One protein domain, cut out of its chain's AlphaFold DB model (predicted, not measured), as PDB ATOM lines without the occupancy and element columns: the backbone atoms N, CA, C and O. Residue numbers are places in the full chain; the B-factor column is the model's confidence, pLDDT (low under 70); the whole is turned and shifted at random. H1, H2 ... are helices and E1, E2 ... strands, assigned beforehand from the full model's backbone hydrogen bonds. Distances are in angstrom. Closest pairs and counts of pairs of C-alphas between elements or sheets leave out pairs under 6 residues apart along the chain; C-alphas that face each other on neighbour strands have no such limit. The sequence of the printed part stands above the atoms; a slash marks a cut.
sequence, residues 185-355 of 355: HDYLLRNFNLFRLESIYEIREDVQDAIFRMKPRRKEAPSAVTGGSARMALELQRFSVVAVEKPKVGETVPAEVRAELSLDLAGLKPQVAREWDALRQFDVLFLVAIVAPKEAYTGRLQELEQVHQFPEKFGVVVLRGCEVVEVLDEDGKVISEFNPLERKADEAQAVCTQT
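Overview. This is residues 185 to 355 of the 355 residues of the protein "Putative aquarius" of Toxoplasma gondii CAST (UniProt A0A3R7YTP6). A strongly twisted sheet of five strands makes the core, and its longest strand, E6, bends sharply on its way from E5 to E7. The long helix H1 only grazes this sheet, and its residues 185 to 202 stick out as a free arm; the last part of H1, the small hairpin E1 and E2, the end of E5 and the short H3 gather at one corner. The printed part has 171 residues, with three named helices and seven named strands in the order H1 E1 E2 E3 E4 H2 E5 H3 E6 E7; the class is mixed, helices and strands. The large sheet runs E3 E4 E7 E6 E5, antiparallel throughout. The whole is only just compact, close to loose, with a radius of gyration of the C-alphas of 18.4 A and spans of 50 by 50 by 29 A.

Along the chain. In the large sheet, E3 is residues 236 to 244, 20.9 A long, E4 257 to 263, 19.4 A, E7 348 to 354, 19.5 A, E6 316 to 329, 29.9 A, and E5 284 to 290, 19.4 A. H1, residues 185 to 214, runs 42.2 A from C-alpha 185 at (-46.782, -21.617, 67.844) to C-alpha 214 at (-49.966, 11.427, 41.729). E1 is residues 216 to 218, E2 224 to 226, H2 270 to 276 and H3 309 to 314. E7 ends with C-alpha 354 at (-43.812, -12.142, 43.594).

Arrangement. E3 and E5 are the edge strands. The hairpin E3 and E4 has N 240 and O 260 within hydrogen-bond range at 3.0 A; between E4 and E7, N 259 and O 352 are 2.8 A apart. E6 bends by 86 degrees at residue 325 and its pairing is staggered: residues 316 to 323 pair with E5, with N 287 and O 320 at 2.8 A, and 323 to 329 with E7, its hairpin partner, with N 328 and O 349 at 2.7 A. H1 grazes the sheet with residues 203 to 211. H3 is only just on the sheet, with 5 pairs of C-alphas within 10 A, and only grazes it. H1 and H3 only just touch, with 3 pairs of C-alphas within 8 A, through residues 208 to 212 of H1 alone; the closest C-alphas are those of Ile 211 and Phe 314, 7.6 A. They run the same way at a steep tilt of 44 degrees. In the hairpin E1 and E2, N 225 and O 217 are 2.8 A apart; the closest C-alphas of E2 and E5 are those of Ala 224 and Ile 290, 6.3 A. H2 is not on the sheet and is apart from H1 and H3. In H1, H2 and H3 every O i to N i+4 pair is within hydrogen-bond range.

Size, cuts and confidence. The C-alphas of His 185 and Glu 220, the two farthest apart, are 53.0 A apart. The printed part has no cut. The links E3 to E4, E5 to H3 and E6 to E7 are long, and residues 338 to 343 stand free. The mean pLDDT of the printed part is 81.8; residues 219 to 225 and 335 to 355 are under 70.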
ATOM      1  N   HIS A 185     -46.132 -21.937  69.113       90.62
ATOM      2  CA  HIS A 185     -46.782 -21.617  67.844       90.62
ATOM      3  C   HIS A 185     -47.846 -20.522  68.006       90.62
ATOM      4  O   HIS A 185     -47.863 -19.582  67.222       90.62
ATOM      5  N   ASP A 186     -48.672 -20.586  69.058       91.94
ATOM      6  CA  ASP A 186     -49.649 -19.532  69.385       91.94
ATOM      7  C   ASP A 186     -48.946 -18.195  69.660       91.94
ATOM      8  O   ASP A 186     -49.329 -17.171  69.103       91.94
ATOM      9  N   TYR A 187     -47.862 -18.197  70.442       93.69
ATOM     10  CA  TYR A 187     -47.063 -16.990  70.669       93.69
ATOM     11  C   TYR A 187     -46.545 -16.381  69.357       93.69
ATOM     12  O   TYR A 187     -46.769 -15.196  69.100       93.69
ATOM     13  N   LEU A 188     -45.889 -17.180  68.513       93.62
ATOM     14  CA  LEU A 188     -45.327 -16.708  67.246       93.62
ATOM     15  C   LEU A 188     -46.414 -16.218  66.291       93.62
ATOM     16  O   LEU A 188     -46.258 -15.154  65.706       93.62
ATOM     17  N   LEU A 189     -47.537 -16.935  66.187       92.56
ATOM     18  CA  LEU A 189     -48.644 -16.565  65.308       92.56
ATOM     19  C   LEU A 189     -49.281 -15.232  65.717       92.56
ATOM     20  O   LEU A 189     -49.602 -14.411  64.860       92.56
ATOM     21  N   ARG A 190     -49.439 -14.972  67.023       93.81
ATOM     22  CA  ARG A 190     -49.959 -13.679  67.498       93.81
ATOM     23  C   ARG A 190     -49.005 -12.528  67.199       93.81
ATOM     24  O   ARG A 190     -49.473 -11.482  66.763       93.81
ATOM     25  N   ASN A 191     -47.701 -12.718  67.416       93.81
ATOM     26  CA  ASN A 191     -46.699 -11.697  67.091       93.81
ATOM     27  C   ASN A 191     -46.620 -11.456  65.581       93.81
ATOM     28  O   ASN A 191     -46.623 -10.307  65.161       93.81
ATOM     29  N   PHE A 192     -46.626 -12.522  64.780       92.62
ATOM     30  CA  PHE A 192     -46.656 -12.439  63.322       92.62
ATOM     31  C   PHE A 192     -47.864 -11.637  62.833       92.62
ATOM     32  O   PHE A 192     -47.698 -10.702  62.060       92.62
ATOM     33  N   ASN A 193     -49.068 -11.943  63.328       91.50
ATOM     34  CA  ASN A 193     -50.278 -11.228  62.927       91.50
ATOM     35  C   ASN A 193     -50.255  -9.753  63.346       91.50
ATOM     36  O   ASN A 193     -50.664  -8.906  62.563       91.50
ATOM     37  N   LEU A 194     -49.788  -9.431  64.555       91.75
ATOM     38  CA  LEU A 194     -49.705  -8.039  65.004       91.75
ATOM     39  C   LEU A 194     -48.667  -7.239  64.216       91.75
ATOM     40  O   LEU A 194     -48.970  -6.126  63.804       91.75
ATOM     41  N   PHE A 195     -47.490  -7.820  63.969       92.19
ATOM     42  CA  PHE A 195     -46.453  -7.199  63.148       92.19
ATOM     43  C   PHE A 195     -46.952  -6.981  61.721       92.19
ATOM     44  O   PHE A 195     -46.872  -5.881  61.197       92.19
ATOM     45  N   ARG A 196     -47.577  -8.004  61.129       91.50
ATOM     46  CA  ARG A 196     -48.194  -7.902  59.805       91.50
ATOM     47  C   ARG A 196     -49.213  -6.764  59.761       91.50
ATOM     48  O   ARG A 196     -49.160  -5.962  58.845       91.50
ATOM     49  N   LEU A 197     -50.119  -6.662  60.731       89.81
ATOM     50  CA  LEU A 197     -51.150  -5.617  60.737       89.81
ATOM     51  C   LEU A 197     -50.586  -4.205  60.915       89.81
ATOM     52  O   LEU A 197     -51.087  -3.283  60.278       89.81
ATOM     53  N   GLU A 198     -49.556  -4.043  61.741       89.81
ATOM     54  CA  GLU A 198     -48.858  -2.765  61.886       89.81
ATOM     55  C   GLU A 198     -48.152  -2.367  60.586       89.81
ATOM     56  O   GLU A 198     -48.392  -1.272  60.083       89.81
ATOM     57  N   SER A 199     -47.429  -3.291  59.951       92.12
ATOM     58  CA  SER A 199     -46.785  -3.015  58.667       92.12
ATOM     59  C   SER A 199     -47.806  -2.663  57.580       92.12
ATOM     60  O   SER A 199     -47.561  -1.780  56.764       92.12
ATOM     61  N   ILE A 200     -48.984  -3.303  57.565       91.88
ATOM     62  CA  ILE A 200     -50.052  -2.953  56.614       91.88
ATOM     63  C   ILE A 200     -50.561  -1.530  56.854       91.88
ATOM     64  O   ILE A 200     -50.849  -0.826  55.887       91.88
ATOM     65  N   TYR A 201     -50.681  -1.110  58.114       89.50
ATOM     66  CA  TYR A 201     -51.085   0.249  58.455       89.50
ATOM     67  C   TYR A 201     -50.060   1.277  57.944       89.50
ATOM     68  O   TYR A 201     -50.453   2.234  57.281       89.50
ATOM     69  N   GLU A 202     -48.760   1.041  58.149       91.44
ATOM     70  CA  GLU A 202     -47.701   1.924  57.634       91.44
ATOM     71  C   GLU A 202     -47.697   1.986  56.098       91.44
ATOM     72  O   GLU A 202     -47.756   3.066  55.507       91.44
ATOM     73  N   ILE A 203     -47.734   0.822  55.434       93.25
ATOM     74  CA  ILE A 203     -47.791   0.734  53.966       93.25
ATOM     75  C   ILE A 203     -49.016   1.482  53.433       93.25
ATOM     76  O   ILE A 203     -48.949   2.130  52.389       93.25
ATOM     77  N   ARG A 204     -50.153   1.402  54.130       91.88
ATOM     78  CA  ARG A 204     -51.372   2.097  53.728       91.88
ATOM     79  C   ARG A 204     -51.189   3.606  53.720       91.88
ATOM     80  O   ARG A 204     -51.603   4.231  52.746       91.88
ATOM     81  N   GLU A 205     -50.616   4.185  54.771       90.75
ATOM     82  CA  GLU A 205     -50.382   5.631  54.837       90.75
ATOM     83  C   GLU A 205     -49.473   6.092  53.686       90.75
ATOM     84  O   GLU A 205     -49.812   7.046  52.975       90.75
ATOM     85  N   ASP A 206     -48.395   5.350  53.425       93.62
ATOM     86  CA  ASP A 206     -47.457   5.632  52.334       93.62
ATOM     87  C   ASP A 206     -48.119   5.527  50.951       93.62
ATOM     88  O   ASP A 206     -47.980   6.420  50.107       93.62
ATOM     89  N   VAL A 207     -48.898   4.466  50.714       93.38
ATOM     90  CA  VAL A 207     -49.643   4.262  49.462       93.38
ATOM     91  C   VAL A 207     -50.691   5.360  49.273       93.38
ATOM     92  O   VAL A 207     -50.852   5.880  48.162       93.38
ATOM     93  N   GLN A 208     -51.395   5.752  50.337       92.25
ATOM     94  CA  GLN A 208     -52.405   6.805  50.279       92.25
ATOM     95  C   GLN A 208     -51.793   8.168  49.945       92.25
ATOM     96  O   GLN A 208     -52.298   8.852  49.047       92.25
ATOM     97  N   ASP A 209     -50.696   8.552  50.604       92.81
ATOM     98  CA  ASP A 209     -49.982   9.802  50.315       92.81
ATOM     99  C   ASP A 209     -49.411   9.807  48.888       92.81
ATOM    100  O   ASP A 209     -49.584  10.787  48.150       92.81
ATOM    101  N   ALA A 210     -48.809   8.697  48.450       93.50
ATOM    102  CA  ALA A 210     -48.261   8.570  47.104       93.50
ATOM    103  C   ALA A 210     -49.345   8.749  46.027       93.50
ATOM    104  O   ALA A 210     -49.219   9.615  45.154       93.50
ATOM    105  N   ILE A 211     -50.452   8.004  46.111       92.19
ATOM    106  CA  ILE A 211     -51.561   8.080  45.144       92.19
ATOM    107  C   ILE A 211     -52.216   9.467  45.164       92.19
ATOM    108  O   ILE A 211     -52.522  10.030  44.105       92.19
ATOM    109  N   PHE A 212     -52.382  10.060  46.349       91.69
ATOM    110  CA  PHE A 212     -52.927  11.408  46.494       91.69
ATOM    111  C   PHE A 212     -52.101  12.454  45.739       91.69
ATOM    112  O   PHE A 212     -52.658  13.329  45.067       91.69
ATOM    113  N   ARG A 213     -50.767  12.358  45.805       91.00
ATOM    114  CA  ARG A 213     -49.843  13.264  45.101       91.00
ATOM    115  C   ARG A 213     -49.804  13.029  43.597       91.00
ATOM    116  O   ARG A 213     -49.717  14.007  42.850       91.00
ATOM    117  N   MET A 214     -49.915  11.775  43.154       88.38
ATOM    118  CA  MET A 214     -49.966  11.427  41.729       88.38
ATOM    119  C   MET A 214     -51.229  11.954  41.038       88.38
ATOM    120  O   MET A 214     -51.213  12.148  39.823       88.38
ATOM    121  N   LYS A 215     -52.306  12.231  41.794       87.81
ATOM    122  CA  LYS A 215     -53.578  12.790  41.296       87.81
ATOM    123  C   LYS A 215     -54.049  12.074  40.020       87.81
ATOM    124  O   LYS A 215     -54.060  12.702  38.955       87.81
ATOM    125  N   PRO A 216     -54.406  10.780  40.098       86.44
ATOM    126  CA  PRO A 216     -54.814  10.011  38.928       86.44
ATOM    127  C   PRO A 216     -56.019  10.668  38.243       86.44
ATOM    128  O   PRO A 216     -57.017  11.005  38.883       86.44
ATOM    129  N   ARG A 217     -55.919  10.875  36.928       82.56
ATOM    130  CA  ARG A 217     -56.976  11.451  36.089       82.56
ATOM    131  C   ARG A 217     -57.290  10.522  34.935       82.56
ATOM    132  O   ARG A 217     -56.419   9.856  34.387       82.56
ATOM    133  N   ARG A 218     -58.554  10.493  34.537       77.50
ATOM    134  CA  ARG A 218     -59.011   9.652  33.436       77.50
ATOM    135  C   ARG A 218     -58.616  10.262  32.087       77.50
ATOM    136  O   ARG A 218     -58.896  11.437  31.849       77.50
ATOM    137  N   LYS A 219     -57.998   9.469  31.203       69.25
ATOM    138  CA  LYS A 219     -57.818   9.811  29.779       69.25
ATOM    139  C   LYS A 219     -59.034   9.327  28.972       69.25
ATOM    140  O   LYS A 219     -59.918   8.660  29.501       69.25
ATOM    141  N   GLU A 220     -59.092   9.640  27.679       65.00
ATOM    142  CA  GLU A 220     -60.123   9.097  26.772       65.00
ATOM    143  C   GLU A 220     -60.086   7.554  26.688       65.00
ATOM    144  O   GLU A 220     -61.113   6.918  26.461       65.00
ATOM    145  N   ALA A 221     -58.925   6.943  26.951       59.34
ATOM    146  CA  ALA A 221     -58.760   5.505  27.160       59.34
ATOM    147  C   ALA A 221     -59.006   5.119  28.638       59.34
ATOM    148  O   ALA A 221     -58.789   5.943  29.523       59.34
ATOM    149  N   PRO A 222     -59.394   3.867  28.956       59.28
ATOM    150  CA  PRO A 222     -59.656   3.419  30.333       59.28
ATOM    151  C   PRO A 222     -58.422   3.391  31.258       59.28
ATOM    152  O   PRO A 222     -58.564   3.023  32.420       59.28
ATOM    153  N   SER A 223     -57.240   3.786  30.773       62.03
ATOM    154  CA  SER A 223     -56.036   3.936  31.591       62.03
ATOM    155  C   SER A 223     -56.013   5.300  32.291       62.03
ATOM    156  O   SER A 223     -56.312   6.333  31.677       62.03
ATOM    157  N   ALA A 224     -55.670   5.309  33.579       64.44
ATOM    158  CA  ALA A 224     -55.402   6.536  34.320       64.44
ATOM    159  C   ALA A 224     -54.083   7.160  33.835       64.44
ATOM    160  O   ALA A 224     -53.122   6.444  33.590       64.44
ATOM    161  N   VAL A 225     -54.037   8.487  33.721       67.38
ATOM    162  CA  VAL A 225     -52.790   9.249  33.579       67.38
ATOM    163  C   VAL A 225     -52.531   9.987  34.879       67.38
ATOM    164  O   VAL A 225     -53.454  10.515  35.513       67.38
ATOM    165  N   THR A 226     -51.269  10.038  35.272       71.69
ATOM    166  CA  THR A 226     -50.833  10.753  36.465       71.69
ATOM    167  C   THR A 226     -50.885  12.269  36.213       71.69
ATOM    168  O   THR A 226     -50.343  12.796  35.246       71.69
ATOM    169  N   GLY A 227     -51.661  12.995  37.028       76.56
ATOM    170  CA  GLY A 227     -51.826  14.452  36.919       76.56
ATOM    171  C   GLY A 227     -50.871  15.246  37.814       76.56
ATOM    172  O   GLY A 227     -50.852  16.478  37.762       76.56
ATOM    173  N   GLY A 228     -50.133  14.550  38.673       84.44
ATOM    174  CA  GLY A 228     -49.157  15.077  39.615       84.44
ATOM    175  C   GLY A 228     -47.918  14.187  39.680       84.44
ATOM    176  O   GLY A 228     -47.730  13.302  38.855       84.44
ATOM    177  N   SER A 229     -47.061  14.441  40.664       86.12
ATOM    178  CA  SER A 229     -45.807  13.710  40.862       86.12
ATOM    179  C   SER A 229     -45.633  13.396  42.344       86.12
ATOM    180  O   SER A 229     -45.875  14.253  43.202       86.12
ATOM    181  N   ALA A 230     -45.202  12.172  42.634       90.81
ATOM    182  CA  ALA A 230     -44.821  11.700  43.954       90.81
ATOM    183  C   ALA A 230     -43.341  11.299  43.939       90.81
ATOM    184  O   ALA A 230     -42.813  10.859  42.923       90.81
ATOM    185  N   ARG A 231     -42.656  11.456  45.075       91.31
ATOM    186  CA  ARG A 231     -41.261  11.009  45.224       91.31
ATOM    187  C   ARG A 231     -41.163   9.479  45.239       91.31
ATOM    188  O   ARG A 231     -40.249   8.939  44.636       91.31
ATOM    189  N   MET A 232     -42.130   8.826  45.890       91.75
ATOM    190  CA  MET A 232     -42.169   7.381  46.155       91.75
ATOM    191  C   MET A 232     -43.142   6.613  45.245       91.75
ATOM    192  O   MET A 232     -43.449   5.460  45.517       91.75
ATOM    193  N   ALA A 233     -43.628   7.222  44.157       93.00
ATOM    194  CA  ALA A 233     -44.396   6.502  43.142       93.00
ATOM    195  C   ALA A 233     -44.134   7.046  41.737       93.00
ATOM    196  O   ALA A 233     -44.022   8.258  41.545       93.00
ATOM    197  N   LEU A 234     -44.091   6.134  40.768       91.19
ATOM    198  CA  LEU A 234     -43.921   6.409  39.345       91.19
ATOM    199  C   LEU A 234     -45.010   5.697  38.539       91.19
ATOM    200  O   LEU A 234     -45.572   4.694  38.976       91.19
ATOM    201  N   GLU A 235     -45.314   6.234  37.360       88.94
ATOM    202  CA  GLU A 235     -46.183   5.566  36.394       88.94
ATOM    203  C   GLU A 235     -45.406   4.441  35.706       88.94
ATOM    204  O   GLU A 235     -44.298   4.646  35.209       88.94
ATOM    205  N   LEU A 236     -45.983   3.243  35.696       89.50
ATOM    206  CA  LEU A 236     -45.360   2.077  35.088       89.50
ATOM    207  C   LEU A 236     -45.601   2.086  33.573       89.50
ATOM    208  O   LEU A 236     -46.752   2.071  33.137       89.50
ATOM    209  N   GLN A 237     -44.531   2.070  32.773       86.81
ATOM    210  CA  GLN A 237     -44.637   2.100  31.307       86.81
ATOM    211  C   GLN A 237     -44.996   0.730  30.737       86.81
ATOM    212  O   GLN A 237     -45.814   0.602  29.821       86.81
ATOM    213  N   ARG A 238     -44.376  -0.318  31.285       88.69
ATOM    214  CA  ARG A 238     -44.579  -1.695  30.847       88.69
ATOM    215  C   ARG A 238     -44.551  -2.643  32.033       88.69
ATOM    216  O   ARG A 238     -43.705  -2.534  32.915       88.69
ATOM    217  N   PHE A 239     -45.475  -3.596  31.994       92.31
ATOM    218  CA  PHE A 239     -45.567  -4.722  32.909       92.31
ATOM    219  C   PHE A 239     -45.685  -6.003  32.088       92.31
ATOM    220  O   PHE A 239     -46.562  -6.101  31.224       92.31
ATOM    221  N   SER A 240     -44.833  -6.992  32.341       93.06
ATOM    222  CA  SER A 240     -44.962  -8.306  31.711       93.06
ATOM    223  C   SER A 240     -44.538  -9.415  32.659       93.06
ATOM    224  O   SER A 240     -43.467  -9.351  33.247       93.06
ATOM    225  N   VAL A 241     -45.366 -10.451  32.799       94.44
ATOM    226  CA  VAL A 241     -44.993 -11.658  33.545       94.44
ATOM    227  C   VAL A 241     -44.126 -12.526  32.637       94.44
ATOM    228  O   VAL A 241     -44.584 -12.971  31.586       94.44
ATOM    229  N   VAL A 242     -42.876 -12.743  33.040       92.56
ATOM    230  CA  VAL A 242     -41.853 -13.433  32.241       92.56
ATOM    231  C   VAL A 242     -41.864 -14.932  32.517       92.56
ATOM    232  O   VAL A 242     -41.771 -15.733  31.587       92.56
ATOM    233  N   ALA A 243     -41.996 -15.324  33.786       91.56
ATOM    234  CA  ALA A 243     -41.937 -16.723  34.188       91.56
ATOM    235  C   ALA A 243     -42.921 -17.027  35.317       91.56
ATOM    236  O   ALA A 243     -43.105 -16.232  36.237       91.56
ATOM    237  N   VAL A 244     -43.530 -18.209  35.240       95.19
ATOM    238  CA  VAL A 244     -44.370 -18.784  36.292       95.19
ATOM    239  C   VAL A 244     -43.886 -20.207  36.514       95.19
ATOM    240  O   VAL A 244     -44.080 -21.080  35.663       95.19
ATOM    241  N   GLU A 245     -43.227 -20.429  37.643       93.81
ATOM    242  CA  GLU A 245     -42.704 -21.736  38.007       93.81
ATOM    243  C   GLU A 245     -43.814 -22.668  38.486       93.81
ATOM    244  O   GLU A 245     -44.848 -22.260  39.027       93.81
ATOM    245  N   LYS A 246     -43.597 -23.968  38.281       93.12
ATOM    246  CA  LYS A 246     -44.577 -24.979  38.681       93.12
ATOM    247  C   LYS A 246     -44.712 -25.022  40.208       93.12
ATOM    248  O   LYS A 246     -43.708 -24.883  40.905       93.12
ATOM    249  N   PRO A 247     -45.925 -25.266  40.733       92.81
ATOM    250  CA  PRO A 247     -46.132 -25.449  42.164       92.81
ATOM    251  C   PRO A 247     -45.283 -26.611  42.693       92.81
ATOM    252  O   PRO A 247     -45.092 -27.623  42.003       92.81
ATOM    253  N   LYS A 248     -44.793 -26.486  43.930       89.00
ATOM    254  CA  LYS A 248     -44.100 -27.590  44.608       89.00
ATOM    255  C   LYS A 248     -45.090 -28.707  44.939       89.00
ATOM    256  O   LYS A 248     -46.304 -28.514  44.994       89.00
ATOM    257  N   VAL A 249     -44.572 -29.915  45.159       89.62
ATOM    258  CA  VAL A 249     -45.407 -31.078  45.488       89.62
ATOM    259  C   VAL A 249     -46.181 -30.811  46.780       89.62
ATOM    260  O   VAL A 249     -45.583 -30.655  47.839       89.62
ATOM    261  N   GLY A 250     -47.513 -30.808  46.689       82.56
ATOM    262  CA  GLY A 250     -48.411 -30.576  47.825       82.56
ATOM    263  C   GLY A 250     -48.871 -29.125  47.990       82.56
ATOM    264  O   GLY A 250     -49.762 -28.876  48.801       82.56
ATOM    265  N   GLU A 251     -48.333 -28.193  47.206       84.00
ATOM    266  CA  GLU A 251     -48.758 -26.794  47.180       84.00
ATOM    267  C   GLU A 251     -49.684 -26.539  45.985       84.00
ATOM    268  O   GLU A 251     -49.567 -27.159  44.928       84.00
ATOM    269  N   THR A 252     -50.645 -25.632  46.160       85.06
ATOM    270  CA  THR A 252     -51.549 -25.189  45.085       85.06
ATOM    271  C   THR A 252     -51.081 -23.897  44.423       85.06
ATOM    272  O   THR A 252     -51.571 -23.550  43.351       85.06
ATOM    273  N   VAL A 253     -50.161 -23.179  45.069       86.06
ATOM    274  CA  VAL A 253     -49.600 -21.906  44.610       86.06
ATOM    275  C   VAL A 253     -48.325 -22.147  43.795       86.06
ATOM    276  O   VAL A 253     -47.609 -23.114  44.075       86.06
ATOM    277  N   PRO A 254     -48.042 -21.325  42.765       90.38
ATOM    278  CA  PRO A 254     -46.801 -21.436  42.001       90.38
ATOM    279  C   PRO A 254     -45.590 -21.236  42.915       90.38
ATOM    280  O   PRO A 254     -45.663 -20.496  43.890       90.38
ATOM    281  N   ALA A 255     -44.472 -21.893  42.598       89.00
ATOM    282  CA  ALA A 255     -43.268 -21.788  43.422       89.00
ATOM    283  C   ALA A 255     -42.591 -20.413  43.317       89.00
ATOM    284  O   ALA A 255     -41.903 -20.007  44.250       89.00
ATOM    285  N   GLU A 256     -42.744 -19.745  42.172       90.62
ATOM    286  CA  GLU A 256     -42.132 -18.453  41.875       90.62
ATOM    287  C   GLU A 256     -42.856 -17.791  40.691       90.62
ATOM    288  O   GLU A 256     -43.197 -18.464  39.710       90.62
ATOM    289  N   VAL A 257     -43.081 -16.476  40.758       93.06
ATOM    290  CA  VAL A 257     -43.612 -15.675  39.645       93.06
ATOM    291  C   VAL A 257     -42.686 -14.491  39.399       93.06
ATOM    292  O   VAL A 257     -42.539 -13.638  40.269       93.06
ATOM    293  N   ARG A 258     -42.090 -14.409  38.206       93.19
ATOM    294  CA  ARG A 258     -41.202 -13.307  37.803       93.19
ATOM    295  C   ARG A 258     -41.889 -12.382  36.816       93.19
ATOM    296  O   ARG A 258     -42.489 -12.842  35.840       93.19
ATOM    297  N   ALA A 259     -41.737 -11.084  37.028       93.44
ATOM    298  CA  ALA A 259     -42.236 -10.041  36.152       93.44
ATOM    299  C   ALA A 259     -41.153  -9.002  35.846       93.44
ATOM    300  O   ALA A 259     -40.289  -8.710  36.669       93.44
ATOM    301  N   GLU A 260     -41.227  -8.435  34.652       92.50
ATOM    302  CA  GLU A 260     -40.394  -7.333  34.191       92.50
ATOM    303  C   GLU A 260     -41.205  -6.034  34.235       92.50
ATOM    304  O   GLU A 260     -42.342  -5.966  33.742       92.50
ATOM    305  N   LEU A 261     -40.609  -5.020  34.857       92.25
ATOM    306  CA  LEU A 261     -41.145  -3.685  35.063       92.25
ATOM    307  C   LEU A 261     -40.247  -2.682  34.338       92.25
ATOM    308  O   LEU A 261     -39.049  -2.613  34.606       92.25
ATOM    309  N   SER A 262     -40.820  -1.867  33.455       90.06
ATOM    310  CA  SER A 262     -40.086  -0.760  32.827       90.06
ATOM    311  C   SER A 262     -40.561   0.568  33.407       90.06
ATOM    312  O   SER A 262     -41.755   0.884  33.345       90.06
ATOM    313  N   LEU A 263     -39.623   1.332  33.966       87.94
ATOM    314  CA  LEU A 263     -39.861   2.631  34.587       87.94
ATOM    315  C   LEU A 263     -39.166   3.715  33.765       87.94
ATOM    316  O   LEU A 263     -38.018   3.556  33.368       87.94
ATOM    317  N   ASP A 264     -39.864   4.824  33.537       86.19
ATOM    318  CA  ASP A 264     -39.277   5.997  32.896       86.19
ATOM    319  C   ASP A 264     -38.804   6.981  33.974       86.19
ATOM    320  O   ASP A 264     -39.598   7.460  34.791       86.19
ATOM    321  N   LEU A 265     -37.497   7.249  33.999       86.00
ATOM    322  CA  LEU A 265     -36.883   8.215  34.912       86.00
ATOM    323  C   LEU A 265     -36.717   9.601  34.266       86.00
ATOM    324  O   LEU A 265     -36.357  10.567  34.956       86.00
ATOM    325  N   ALA A 266     -37.001   9.730  32.968       79.56
ATOM    326  CA  ALA A 266     -36.907  10.986  32.252       79.56
ATOM    327  C   ALA A 266     -37.935  11.994  32.793       79.56
ATOM    328  O   ALA A 266     -39.100  11.701  33.054       79.56
ATOM    329  N   GLY A 267     -37.494  13.235  33.009       78.81
ATOM    330  CA  GLY A 267     -38.351  14.301  33.539       78.81
ATOM    331  C   GLY A 267     -38.529  14.303  35.063       78.81
ATOM    332  O   GLY A 267     -39.134  15.237  35.600       78.81
ATOM    333  N   LEU A 268     -37.953  13.337  35.786       85.31
ATOM    334  CA  LEU A 268     -37.870  13.390  37.243       85.31
ATOM    335  C   LEU A 268     -36.826  14.408  37.711       85.31
ATOM    336  O   LEU A 268     -35.854  14.740  37.030       85.31
ATOM    337  N   LYS A 269     -37.003  14.909  38.938       89.00
ATOM    338  CA  LYS A 269     -35.969  15.730  39.579       89.00
ATOM    339  C   LYS A 269     -34.710  14.874  39.784       89.00
ATOM    340  O   LYS A 269     -34.854  13.750  40.259       89.00
ATOM    341  N   PRO A 270     -33.490  15.410  39.580       88.31
ATOM    342  CA  PRO A 270     -32.254  14.625  39.674       88.31
ATOM    343  C   PRO A 270     -32.073  13.875  40.999       88.31
ATOM    344  O   PRO A 270     -31.491  12.799  41.027       88.31
ATOM    345  N   GLN A 271     -32.569  14.431  42.107       90.25
ATOM    346  CA  GLN A 271     -32.538  13.756  43.403       90.25
ATOM    347  C   GLN A 271     -33.458  12.528  43.441       90.25
ATOM    348  O   GLN A 271     -33.046  11.491  43.936       90.25
ATOM    349  N   VAL A 272     -34.671  12.642  42.893       89.38
ATOM    350  CA  VAL A 272     -35.656  11.552  42.861       89.38
ATOM    351  C   VAL A 272     -35.182  10.460  41.907       89.38
ATOM    352  O   VAL A 272     -35.168   9.299  42.285       89.38
ATOM    353  N   ALA A 273     -34.693  10.828  40.720       87.69
ATOM    354  CA  ALA A 273     -34.132   9.868  39.769       87.69
ATOM    355  C   ALA A 273     -33.002   9.027  40.392       87.69
ATOM    356  O   ALA A 273     -33.000   7.813  40.252       87.69
ATOM    357  N   ARG A 274     -32.096   9.651  41.162       87.88
ATOM    358  CA  ARG A 274     -31.026   8.933  41.882       87.88
ATOM    359  C   ARG A 274     -31.532   7.986  42.964       87.88
ATOM    360  O   ARG A 274     -30.837   7.031  43.275       87.88
ATOM    361  N   GLU A 275     -32.670   8.279  43.585       90.69
ATOM    362  CA  GLU A 275     -33.261   7.404  44.603       90.69
ATOM    363  C   GLU A 275     -33.858   6.152  43.958       90.69
ATOM    364  O   GLU A 275     -33.611   5.052  44.438       90.69
ATOM    365  N   TRP A 276     -34.553   6.310  42.831       90.00
ATOM    366  CA  TRP A 276     -35.078   5.186  42.050       90.00
ATOM    367  C   TRP A 276     -33.972   4.362  41.378       90.00
ATOM    368  O   TRP A 276     -34.033   3.140  41.372       90.00
ATOM    369  N   ASP A 277     -32.913   5.010  40.894       86.56
ATOM    370  CA  ASP A 277     -31.717   4.352  40.346       86.56
ATOM    371  C   ASP A 277     -30.841   3.687  41.436       86.56
ATOM    372  O   ASP A 277     -29.887   2.963  41.142       86.56
ATOM    373  N   ALA A 278     -31.145   3.924  42.716       87.81
ATOM    374  CA  ALA A 278     -30.474   3.283  43.844       87.81
ATOM    375  C   ALA A 278     -31.181   2.014  44.344       87.81
ATOM    376  O   ALA A 278     -30.679   1.432  45.310       87.81
ATOM    377  N   LEU A 279     -32.289   1.599  43.712       88.94
ATOM    378  CA  LEU A 279     -32.989   0.351  44.026       88.94
ATOM    379  C   LEU A 279     -32.058  -0.857  43.899       88.94
ATOM    380  O   LEU A 279     -31.221  -0.940  42.994       88.94
ATOM    381  N   ARG A 280     -32.200  -1.800  44.827       87.06
ATOM    382  CA  ARG A 280     -31.338  -2.977  44.954       87.06
ATOM    383  C   ARG A 280     -32.154  -4.247  45.060       87.06
ATOM    384  O   ARG A 280     -33.360  -4.238  45.278       87.06
ATOM    385  N   GLN A 281     -31.443  -5.361  44.942       88.81
ATOM    386  CA  GLN A 281     -31.990  -6.663  45.274       88.81
ATOM    387  C   GLN A 281     -32.564  -6.660  46.700       88.81
ATOM    388  O   GLN A 281     -31.945  -6.095  47.605       88.81
ATOM    389  N   PHE A 282     -33.703  -7.331  46.879       89.88
ATOM    390  CA  PHE A 282     -34.483  -7.431  48.117       89.88
ATOM    391  C   PHE A 282     -35.270  -6.169  48.504       89.88
ATOM    392  O   PHE A 282     -35.984  -6.193  49.508       89.88
ATOM    393  N   ASP A 283     -35.199  -5.088  47.719       92.69
ATOM    394  CA  ASP A 283     -36.087  -3.946  47.926       92.69
ATOM    395  C   ASP A 283     -37.527  -4.334  47.565       92.69
ATOM    396  O   ASP A 283     -37.786  -5.016  46.570       92.69
ATOM    397  N   VAL A 284     -38.484  -3.892  48.379       93.44
ATOM    398  CA  VAL A 284     -39.907  -4.197  48.196       93.44
ATOM    399  C   VAL A 284     -40.593  -3.035  47.490       93.44
ATOM    400  O   VAL A 284     -40.496  -1.887  47.919       93.44
ATOM    401  N   LEU A 285     -41.334  -3.344  46.429       94.50
ATOM    402  CA  LEU A 285     -42.166  -2.403  45.688       94.50
ATOM    403  C   LEU A 285     -43.634  -2.830  45.752       94.50
ATOM    404  O   LEU A 285     -43.957  -4.014  45.839       94.50
ATOM    405  N   PHE A 286     -44.535  -1.853  45.660       95.50
ATOM    406  CA  PHE A 286     -45.971  -2.096  45.556       95.50
ATOM    407  C   PHE A 286     -46.484  -1.669  44.184       95.50
ATOM    408  O   PHE A 286     -46.388  -0.508  43.790       95.50
ATOM    409  N   LEU A 287     -47.061  -2.626  43.466       94.75
ATOM    410  CA  LEU A 287     -47.733  -2.421  42.192       94.75
ATOM    411  C   LEU A 287     -49.203  -2.117  42.459       94.75
ATOM    412  O   LEU A 287     -49.924  -2.933  43.037       94.75
ATOM    413  N   VAL A 288     -49.650  -0.945  42.012       93.25
ATOM    414  CA  VAL A 288     -51.027  -0.488  42.202       93.25
ATOM    415  C   VAL A 288     -51.691  -0.271  40.849       93.25
ATOM    416  O   VAL A 288     -51.228   0.527  40.035       93.25
ATOM    417  N   ALA A 289     -52.808  -0.957  40.619       91.81
ATOM    418  CA  ALA A 289     -53.644  -0.744  39.445       91.81
ATOM    419  C   ALA A 289     -54.732   0.287  39.761       91.81
ATOM    420  O   ALA A 289     -55.553   0.080  40.661       91.81
ATOM    421  N   ILE A 290     -54.755   1.384  39.000       89.94
ATOM    422  CA  ILE A 290     -55.698   2.490  39.195       89.94
ATOM    423  C   ILE A 290     -56.554   2.679  37.944       89.94
ATOM    424  O   ILE A 290     -56.049   2.943  36.853       89.94
ATOM    425  N   VAL A 291     -57.873   2.613  38.117       88.44
ATOM    426  CA  VAL A 291     -58.867   3.003  37.113       88.44
ATOM    427  C   VAL A 291     -59.471   4.329  37.548       88.44
ATOM    428  O   VAL A 291     -60.404   4.374  38.347       88.44
ATOM    429  N   ALA A 292     -58.922   5.426  37.024       82.88
ATOM    430  CA  ALA A 292     -59.292   6.764  37.468       82.88
ATOM    431  C   ALA A 292     -60.813   7.020  37.335       82.88
ATOM    432  O   ALA A 292     -61.398   6.780  36.265       82.88
ATOM    433  N   PRO A 293     -61.465   7.544  38.391       79.38
ATOM    434  CA  PRO A 293     -62.882   7.870  38.345       79.38
ATOM    435  C   PRO A 293     -63.162   9.015  37.366       79.38
ATOM    436  O   PRO A 293     -62.271   9.753  36.947       79.38
ATOM    437  N   LYS A 294     -64.433   9.148  36.958       76.69
ATOM    438  CA  LYS A 294     -64.860  10.193  36.008       76.69
ATOM    439  C   LYS A 294     -64.614  11.602  36.548       76.69
ATOM    440  O   LYS A 294     -64.247  12.488  35.784       76.69
ATOM    441  N   GLU A 295     -64.816  11.786  37.846       79.31
ATOM    442  CA  GLU A 295     -64.560  13.035  38.551       79.31
ATOM    443  C   GLU A 295     -63.349  12.837  39.456       79.31
ATOM    444  O   GLU A 295     -63.339  11.943  40.302       79.31
ATOM    445  N   ALA A 296     -62.312  13.649  39.252       78.50
ATOM    446  CA  ALA A 296     -61.125  13.605  40.092       78.50
ATOM    447  C   ALA A 296     -61.458  14.138  41.489       78.50
ATOM    448  O   ALA A 296     -62.084  15.191  41.623       78.50
ATOM    449  N   TYR A 297     -60.999  13.443  42.526       84.06
ATOM    450  CA  TYR A 297     -61.161  13.908  43.894       84.06
ATOM    451  C   TYR A 297     -60.334  15.179  44.145       84.06
ATOM    452  O   TYR A 297     -59.137  15.230  43.856       84.06
ATOM    453  N   THR A 298     -60.979  16.219  44.677       81.75
ATOM    454  CA  THR A 298     -60.361  17.529  44.959       81.75
ATOM    455  C   THR A 298     -60.283  17.864  46.448       81.75
ATOM    456  O   THR A 298     -59.760  18.924  46.791       81.75
ATOM    457  N   GLY A 299     -60.832  17.011  47.314       84.12
ATOM    458  CA  GLY A 299     -60.817  17.200  48.764       84.12
ATOM    459  C   GLY A 299     -59.467  16.860  49.395       84.12
ATOM    460  O   GLY A 299     -58.483  16.563  48.706       84.12
ATOM    461  N   ARG A 300     -59.412  16.913  50.725       85.50
ATOM    462  CA  ARG A 300     -58.227  16.521  51.506       85.50
ATOM    463  C   ARG A 300     -58.346  15.079  51.983       85.50
ATOM    464  O   ARG A 300     -59.435  14.638  52.312       85.50
ATOM    465  N   LEU A 301     -57.222  14.377  52.127       81.69
ATOM    466  CA  LEU A 301     -57.223  13.003  52.651       81.69
ATOM    467  C   LEU A 301     -57.935  12.867  54.004       81.69
ATOM    468  O   LEU A 301     -58.628  11.884  54.218       81.69
ATOM    469  N   GLN A 302     -57.833  13.874  54.877       82.00
ATOM    470  CA  GLN A 302     -58.468  13.861  56.200       82.00
ATOM    471  C   GLN A 302     -60.004  13.933  56.156       82.00
ATOM    472  O   GLN A 302     -60.646  13.701  57.172       82.00
ATOM    473  N   GLU A 303     -60.600  14.281  55.012       82.00
ATOM    474  CA  GLU A 303     -62.060  14.286  54.834       82.00
ATOM    475  C   GLU A 303     -62.609  12.874  54.562       82.00
ATOM    476  O   GLU A 303     -63.821  12.672  54.568       82.00
ATOM    477  N   LEU A 304     -61.730  11.897  54.308       82.69
ATOM    478  CA  LEU A 304     -62.092  10.499  54.096       82.69
ATOM    479  C   LEU A 304     -62.154   9.783  55.448       82.69
ATOM    480  O   LEU A 304     -61.181   9.180  55.893       82.69
ATOM    481  N   GLU A 305     -63.307   9.866  56.109       76.25
ATOM    482  CA  GLU A 305     -63.505   9.277  57.443       76.25
ATOM    483  C   GLU A 305     -63.481   7.745  57.419       76.25
ATOM    484  O   GLU A 305     -63.011   7.107  58.359       76.25
ATOM    485  N   GLN A 306     -63.996   7.142  56.344       80.94
ATOM    486  CA  GLN A 306     -64.085   5.692  56.223       80.94
ATOM    487  C   GLN A 306     -63.001   5.154  55.298       80.94
ATOM    488  O   GLN A 306     -62.783   5.654  54.192       80.94
ATOM    489  N   VAL A 307     -62.396   4.047  55.725       81.19
ATOM    490  CA  VAL A 307     -61.282   3.389  55.038       81.19
ATOM    491  C   VAL A 307     -61.597   3.066  53.566       81.19
ATOM    492  O   VAL A 307     -60.770   3.302  52.685       81.19
ATOM    493  N   HIS A 308     -62.808   2.581  53.279       83.81
ATOM    494  CA  HIS A 308     -63.229   2.156  51.940       83.81
ATOM    495  C   HIS A 308     -63.501   3.314  50.963       83.81
ATOM    496  O   HIS A 308     -63.575   3.089  49.758       83.81
ATOM    497  N   GLN A 309     -63.604   4.562  51.434       87.12
ATOM    498  CA  GLN A 309     -63.851   5.707  50.547       87.12
ATOM    499  C   GLN A 309     -62.631   6.034  49.682       87.12
ATOM    500  O   GLN A 309     -62.773   6.495  48.551       87.12
ATOM    501  N   PHE A 310     -61.420   5.793  50.188       89.81
ATOM    502  CA  PHE A 310     -60.189   6.051  49.443       89.81
ATOM    503  C   PHE A 310     -60.129   5.308  48.086       89.81
ATOM    504  O   PHE A 310     -59.986   5.971  47.056       89.81
ATOM    505  N   PRO A 311     -60.278   3.971  48.015       90.44
ATOM    506  CA  PRO A 311     -60.163   3.231  46.763       90.44
ATOM    507  C   PRO A 311     -61.283   3.610  45.793       90.44
ATOM    508  O   PRO A 311     -61.027   3.718  44.598       90.44
ATOM    509  N   GLU A 312     -62.483   3.935  46.287       88.81
ATOM    510  CA  GLU A 312     -63.591   4.430  45.460       88.81
ATOM    511  C   GLU A 312     -63.307   5.809  44.842       88.81
ATOM    512  O   GLU A 312     -63.604   6.046  43.668       88.81
ATOM    513  N   LYS A 313     -62.725   6.734  45.616       88.75
ATOM    514  CA  LYS A 313     -62.454   8.117  45.183       88.75
ATOM    515  C   LYS A 313     -61.216   8.258  44.306       88.75
ATOM    516  O   LYS A 313     -61.174   9.176  43.490       88.75
ATOM    517  N   PHE A 314     -60.223   7.389  44.470       88.62
ATOM    518  CA  PHE A 314     -58.996   7.398  43.664       88.62
ATOM    519  C   PHE A 314     -58.988   6.327  42.571       88.62
ATOM    520  O   PHE A 314     -58.178   6.415  41.651       88.62
ATOM    521  N   GLY A 315     -59.917   5.371  42.619       89.06
ATOM    522  CA  GLY A 315     -60.046   4.303  41.633       89.06
ATOM    523  C   GLY A 315     -59.025   3.181  41.807       89.06
ATOM    524  O   GLY A 315     -58.587   2.613  40.811       89.06
ATOM    525  N   VAL A 316     -58.599   2.883  43.036       91.06
ATOM    526  CA  VAL A 316     -57.660   1.783  43.313       91.06
ATOM    527  C   VAL A 316     -58.393   0.455  43.158       91.06
ATOM    528  O   VAL A 316     -59.411   0.239  43.810       91.06
ATOM    529  N   VAL A 317     -57.890  -0.418  42.284       91.06
ATOM    530  CA  VAL A 317     -58.531  -1.706  41.969       91.06
ATOM    531  C   VAL A 317     -57.757  -2.877  42.554       91.06
ATOM    532  O   VAL A 317     -58.361  -3.786  43.109       91.06
ATOM    533  N   VAL A 318     -56.432  -2.873  42.403       93.25
ATOM    534  CA  VAL A 318     -55.571  -3.986  42.821       93.25
ATOM    535  C   VAL A 318     -54.300  -3.432  43.439       93.25
ATOM    536  O   VAL A 318     -53.721  -2.488  42.895       93.25
ATOM    537  N   LEU A 319     -53.849  -4.052  44.529       93.88
ATOM    538  CA  LEU A 319     -52.537  -3.814  45.124       93.88
ATOM    539  C   LEU A 319     -51.781  -5.136  45.275       93.88
ATOM    540  O   LEU A 319     -52.297  -6.090  45.855       93.88
ATOM    541  N   ARG A 320     -50.551  -5.213  44.765       94.38
ATOM    542  CA  ARG A 320     -49.674  -6.380  44.939       94.38
ATOM    543  C   ARG A 320     -48.279  -5.926  45.346       94.38
ATOM    544  O   ARG A 320     -47.747  -4.995  44.752       94.38
ATOM    545  N   GLY A 321     -47.698  -6.580  46.345       94.19
ATOM    546  CA  GLY A 321     -46.281  -6.425  46.668       94.19
ATOM    547  C   GLY A 321     -45.415  -7.299  45.765       94.19
ATOM    548  O   GLY A 321     -45.839  -8.384  45.356       94.19
ATOM    549  N   CYS A 322     -44.215  -6.827  45.456       94.00
ATOM    550  CA  CYS A 322     -43.180  -7.592  44.778       94.00
ATOM    551  C   CYS A 322     -41.799  -7.221  45.321       94.00
ATOM    552  O   CYS A 322     -41.593  -6.124  45.840       94.00
ATOM    553  N   GLU A 323     -40.851  -8.129  45.163       94.25
ATOM    554  CA  GLU A 323     -39.468  -7.955  45.587       94.25
ATOM    555  C   GLU A 323     -38.567  -7.786  44.362       94.25
ATOM    556  O   GLU A 323     -38.662  -8.558  43.405       94.25
ATOM    557  N   VAL A 324     -37.697  -6.778  44.372       92.50
ATOM    558  CA  VAL A 324     -36.719  -6.546  43.306       92.50
ATOM    559  C   VAL A 324     -35.665  -7.647  43.361       92.50
ATOM    560  O   VAL A 324     -34.979  -7.822  44.367       92.50
ATOM    561  N   VAL A 325     -35.505  -8.380  42.262       89.44
ATOM    562  CA  VAL A 325     -34.470  -9.413  42.136       89.44
ATOM    563  C   VAL A 325     -33.248  -8.854  41.434       89.44
ATOM    564  O   VAL A 325     -32.135  -8.978  41.944       89.44
ATOM    565  N   GLU A 326     -33.457  -8.204  40.294       86.38
ATOM    566  CA  GLU A 326     -32.396  -7.631  39.473       86.38
ATOM    567  C   GLU A 326     -32.860  -6.300  38.879       86.38
ATOM    568  O   GLU A 326     -34.028  -6.132  38.532       86.38
ATOM    569  N   VAL A 327     -31.933  -5.356  38.749       86.00
ATOM    570  CA  VAL A 327     -32.136  -4.108  38.009       86.00
ATOM    571  C   VAL A 327     -31.287  -4.200  36.750       86.00
ATOM    572  O   VAL A 327     -30.113  -4.556  36.830       86.00
ATOM    573  N   LEU A 328     -31.894  -3.930  35.605       84.50
ATOM    574  CA  LEU A 328     -31.316  -3.976  34.270       84.50
ATOM    575  C   LEU A 328     -31.179  -2.543  33.728       84.50
ATOM    576  O   LEU A 328     -32.021  -1.690  34.009       84.50
ATOM    577  N   ASP A 329     -30.129  -2.267  32.963       79.12
ATOM    578  CA  ASP A 329     -30.007  -1.018  32.199       79.12
ATOM    579  C   ASP A 329     -30.730  -1.097  30.840       79.12
ATOM    580  O   ASP A 329     -31.340  -2.114  30.495       79.12
ATOM    581  N   GLU A 330     -30.660  -0.016  30.059       71.50
ATOM    582  CA  GLU A 330     -31.159   0.064  28.674       71.50
ATOM    583  C   GLU A 330     -30.642  -1.063  27.761       71.50
ATOM    584  O   GLU A 330     -31.353  -1.508  26.856       71.50
ATOM    585  N   ASP A 331     -29.422  -1.545  28.006       70.75
ATOM    586  CA  ASP A 331     -28.761  -2.603  27.240       70.75
ATOM    587  C   ASP A 331     -29.114  -4.015  27.763       70.75
ATOM    588  O   ASP A 331     -28.610  -5.024  27.254       70.75
ATOM    589  N   GLY A 332     -29.993  -4.113  28.770       70.94
ATOM    590  CA  GLY A 332     -30.395  -5.367  29.407       70.94
ATOM    591  C   GLY A 332     -29.305  -5.972  30.294       70.94
ATOM    592  O   GLY A 332     -29.329  -7.175  30.576       70.94
ATOM    593  N   LYS A 333     -28.323  -5.171  30.718       72.62
ATOM    594  CA  LYS A 333     -27.237  -5.594  31.598       72.62
ATOM    595  C   LYS A 333     -27.625  -5.379  33.055       72.62
ATOM    596  O   LYS A 333     -28.140  -4.337  33.445       72.62
ATOM    597  N   VAL A 334     -27.332  -6.378  33.877       73.69
ATOM    598  CA  VAL A 334     -27.617  -6.351  35.311       73.69
ATOM    599  C   VAL A 334     -26.726  -5.317  36.018       73.69
ATOM    600  O   VAL A 334     -25.501  -5.430  36.008       73.69
ATOM    601  N   ILE A 335     -27.353  -4.334  36.669       68.94
ATOM    602  CA  ILE A 335     -26.727  -3.250  37.449       68.94
ATOM    603  C   ILE A 335     -26.425  -3.702  38.897       68.94
ATOM    604  O   ILE A 335     -25.763  -2.994  39.656       68.94
ATOM    605  N   SER A 336     -26.885  -4.891  39.313       57.50
ATOM    606  CA  SER A 336     -26.817  -5.352  40.713       57.50
ATOM    607  C   SER A 336     -25.394  -5.547  41.266       57.50
ATOM    608  O   SER A 336     -25.218  -5.560  42.486       57.50
ATOM    609  N   GLU A 337     -24.365  -5.592  40.413       50.94
ATOM    610  CA  GLU A 337     -22.966  -5.475  40.828       50.94
ATOM    611  C   GLU A 337     -22.462  -4.041  40.616       50.94
ATOM    612  O   GLU A 337     -22.285  -3.576  39.492       50.94
ATOM    613  N   PHE A 338     -22.197  -3.323  41.713       44.12
ATOM    614  CA  PHE A 338     -21.607  -1.984  41.676       44.12
ATOM    615  C   PHE A 338     -20.269  -2.002  40.915       44.12
ATOM    616  O   PHE A 338     -19.242  -2.404  41.464       44.12
ATOM    617  N   ASN A 339     -20.271  -1.535  39.664       44.69
ATOM    618  CA  ASN A 339     -19.069  -1.343  38.860       44.69
ATOM    619  C   ASN A 339     -18.592   0.122  38.993       44.69
ATOM    620  O   ASN A 339     -19.208   1.020  38.417       44.69
ATOM    621  N   PRO A 340     -17.499   0.417  39.724       43.00
ATOM    622  CA  PRO A 340     -17.045   1.785  40.023       43.00
ATOM    623  C   PRO A 340     -16.535   2.594  38.807       43.00
ATOM    624  O   PRO A 340     -15.967   3.672  38.988       43.00
ATOM    625  N   LEU A 341     -16.698   2.089  37.580       39.94
ATOM    626  CA  LEU A 341     -16.159   2.668  36.344       39.94
ATOM    627  C   LEU A 341     -17.219   3.067  35.303       39.94
ATOM    628  O   LEU A 341     -16.853   3.666  34.290       39.94
ATOM    629  N   GLU A 342     -18.506   2.784  35.513       42.84
ATOM    630  CA  GLU A 342     -19.536   3.076  34.505       42.84
ATOM    631  C   GLU A 342     -20.131   4.488  34.654       42.84
ATOM    632  O   GLU A 342     -20.592   4.904  35.717       42.84
ATOM    633  N   ARG A 343     -20.112   5.251  33.551       42.91
ATOM    634  CA  ARG A 343     -20.906   6.477  33.388       42.91
ATOM    635  C   ARG A 343     -22.318   6.046  32.987       42.91
ATOM    636  O   ARG A 343     -22.482   5.553  31.879       42.91
ATOM    637  N   LYS A 344     -23.289   6.203  33.890       47.31
ATOM    638  CA  LYS A 344     -24.681   5.767  33.690       47.31
ATOM    639  C   LYS A 344     -25.396   6.562  32.584       47.31
ATOM    640  O   LYS A 344     -25.257   7.786  32.539       47.31
ATOM    641  N   ALA A 345     -26.121   5.835  31.730       42.53
ATOM    642  CA  ALA A 345     -27.119   6.327  30.776       42.53
ATOM    643  C   ALA A 345     -28.531   6.308  31.406       42.53
ATOM    644  O   ALA A 345     -28.694   5.841  32.534       42.53
ATOM    645  N   ASP A 346     -29.501   6.901  30.711       43.84
ATOM    646  CA  ASP A 346     -30.736   7.498  31.230       43.84
ATOM    647  C   ASP A 346     -31.974   6.582  31.082       43.84
ATOM    648  O   ASP A 346     -32.991   7.044  30.591       43.84
ATOM    649  N   GLU A 347     -31.963   5.320  31.525       41.69
ATOM    650  CA  GLU A 347     -33.183   4.491  31.651       41.69
ATOM    651  C   GLU A 347     -32.883   3.197  32.440       41.69
ATOM    652  O   GLU A 347     -31.817   2.596  32.301       41.69
ATOM    653  N   ALA A 348     -33.815   2.770  33.307       43.88
ATOM    654  CA  ALA A 348     -33.650   1.599  34.175       43.88
ATOM    655  C   ALA A 348     -34.869   0.664  34.099       43.88
ATOM    656  O   ALA A 348     -36.022   1.078  34.230       43.88
ATOM    657  N   GLN A 349     -34.605  -0.625  33.915       38.78
ATOM    658  CA  GLN A 349     -35.576  -1.716  33.923       38.78
ATOM    659  C   GLN A 349     -35.412  -2.518  35.223       38.78
ATOM    660  O   GLN A 349     -34.308  -2.670  35.729       38.78
ATOM    661  N   ALA A 350     -36.488  -3.040  35.808       44.28
ATOM    662  CA  ALA A 350     -36.417  -3.837  37.036       44.28
ATOM    663  C   ALA A 350     -37.145  -5.172  36.861       44.28
ATOM    664  O   ALA A 350     -38.293  -5.220  36.422       44.28
ATOM    665  N   VAL A 351     -36.494  -6.267  37.245       44.84
ATOM    666  CA  VAL A 351     -37.094  -7.600  37.329       44.84
ATOM    667  C   VAL A 351     -37.499  -7.836  38.775       44.84
ATOM    668  O   VAL A 351     -36.660  -7.858  39.677       44.84
ATOM    669  N   CYS A 352     -38.795  -8.014  38.995       44.88
ATOM    670  CA  CYS A 352     -39.358  -8.274  40.311       44.88
ATOM    671  C   CYS A 352     -39.943  -9.682  40.381       44.88
ATOM    672  O   CYS A 352     -40.477 -10.206  39.401       44.88
ATOM    673  N   THR A 353     -39.878 -10.280  41.562       31.61
ATOM    674  CA  THR A 353     -40.494 -11.572  41.855       31.61
ATOM    675  C   THR A 353     -41.613 -11.371  42.860       31.61
ATOM    676  O   THR A 353     -41.486 -10.606  43.815       31.61
ATOM    677  N   GLN A 354     -42.739 -12.029  42.622       31.83
ATOM    678  CA  GLN A 354     -43.812 -12.142  43.594       31.83
ATOM    679  C   GLN A 354     -43.710 -13.533  44.225       31.83
ATOM    680  O   GLN A 354     -43.847 -14.539  43.524       31.83
ATOM    681  N   THR A 355     -43.408 -13.569  45.523       35.00
ATOM    682  CA  THR A 355     -43.420 -14.786  46.349       35.00
ATOM    683  C   THR A 355     -44.791 -15.036  46.943       35.00
ATOM    684  O   THR A 355     -45.349 -14.071  47.526       35.00
TER     685      THR A 355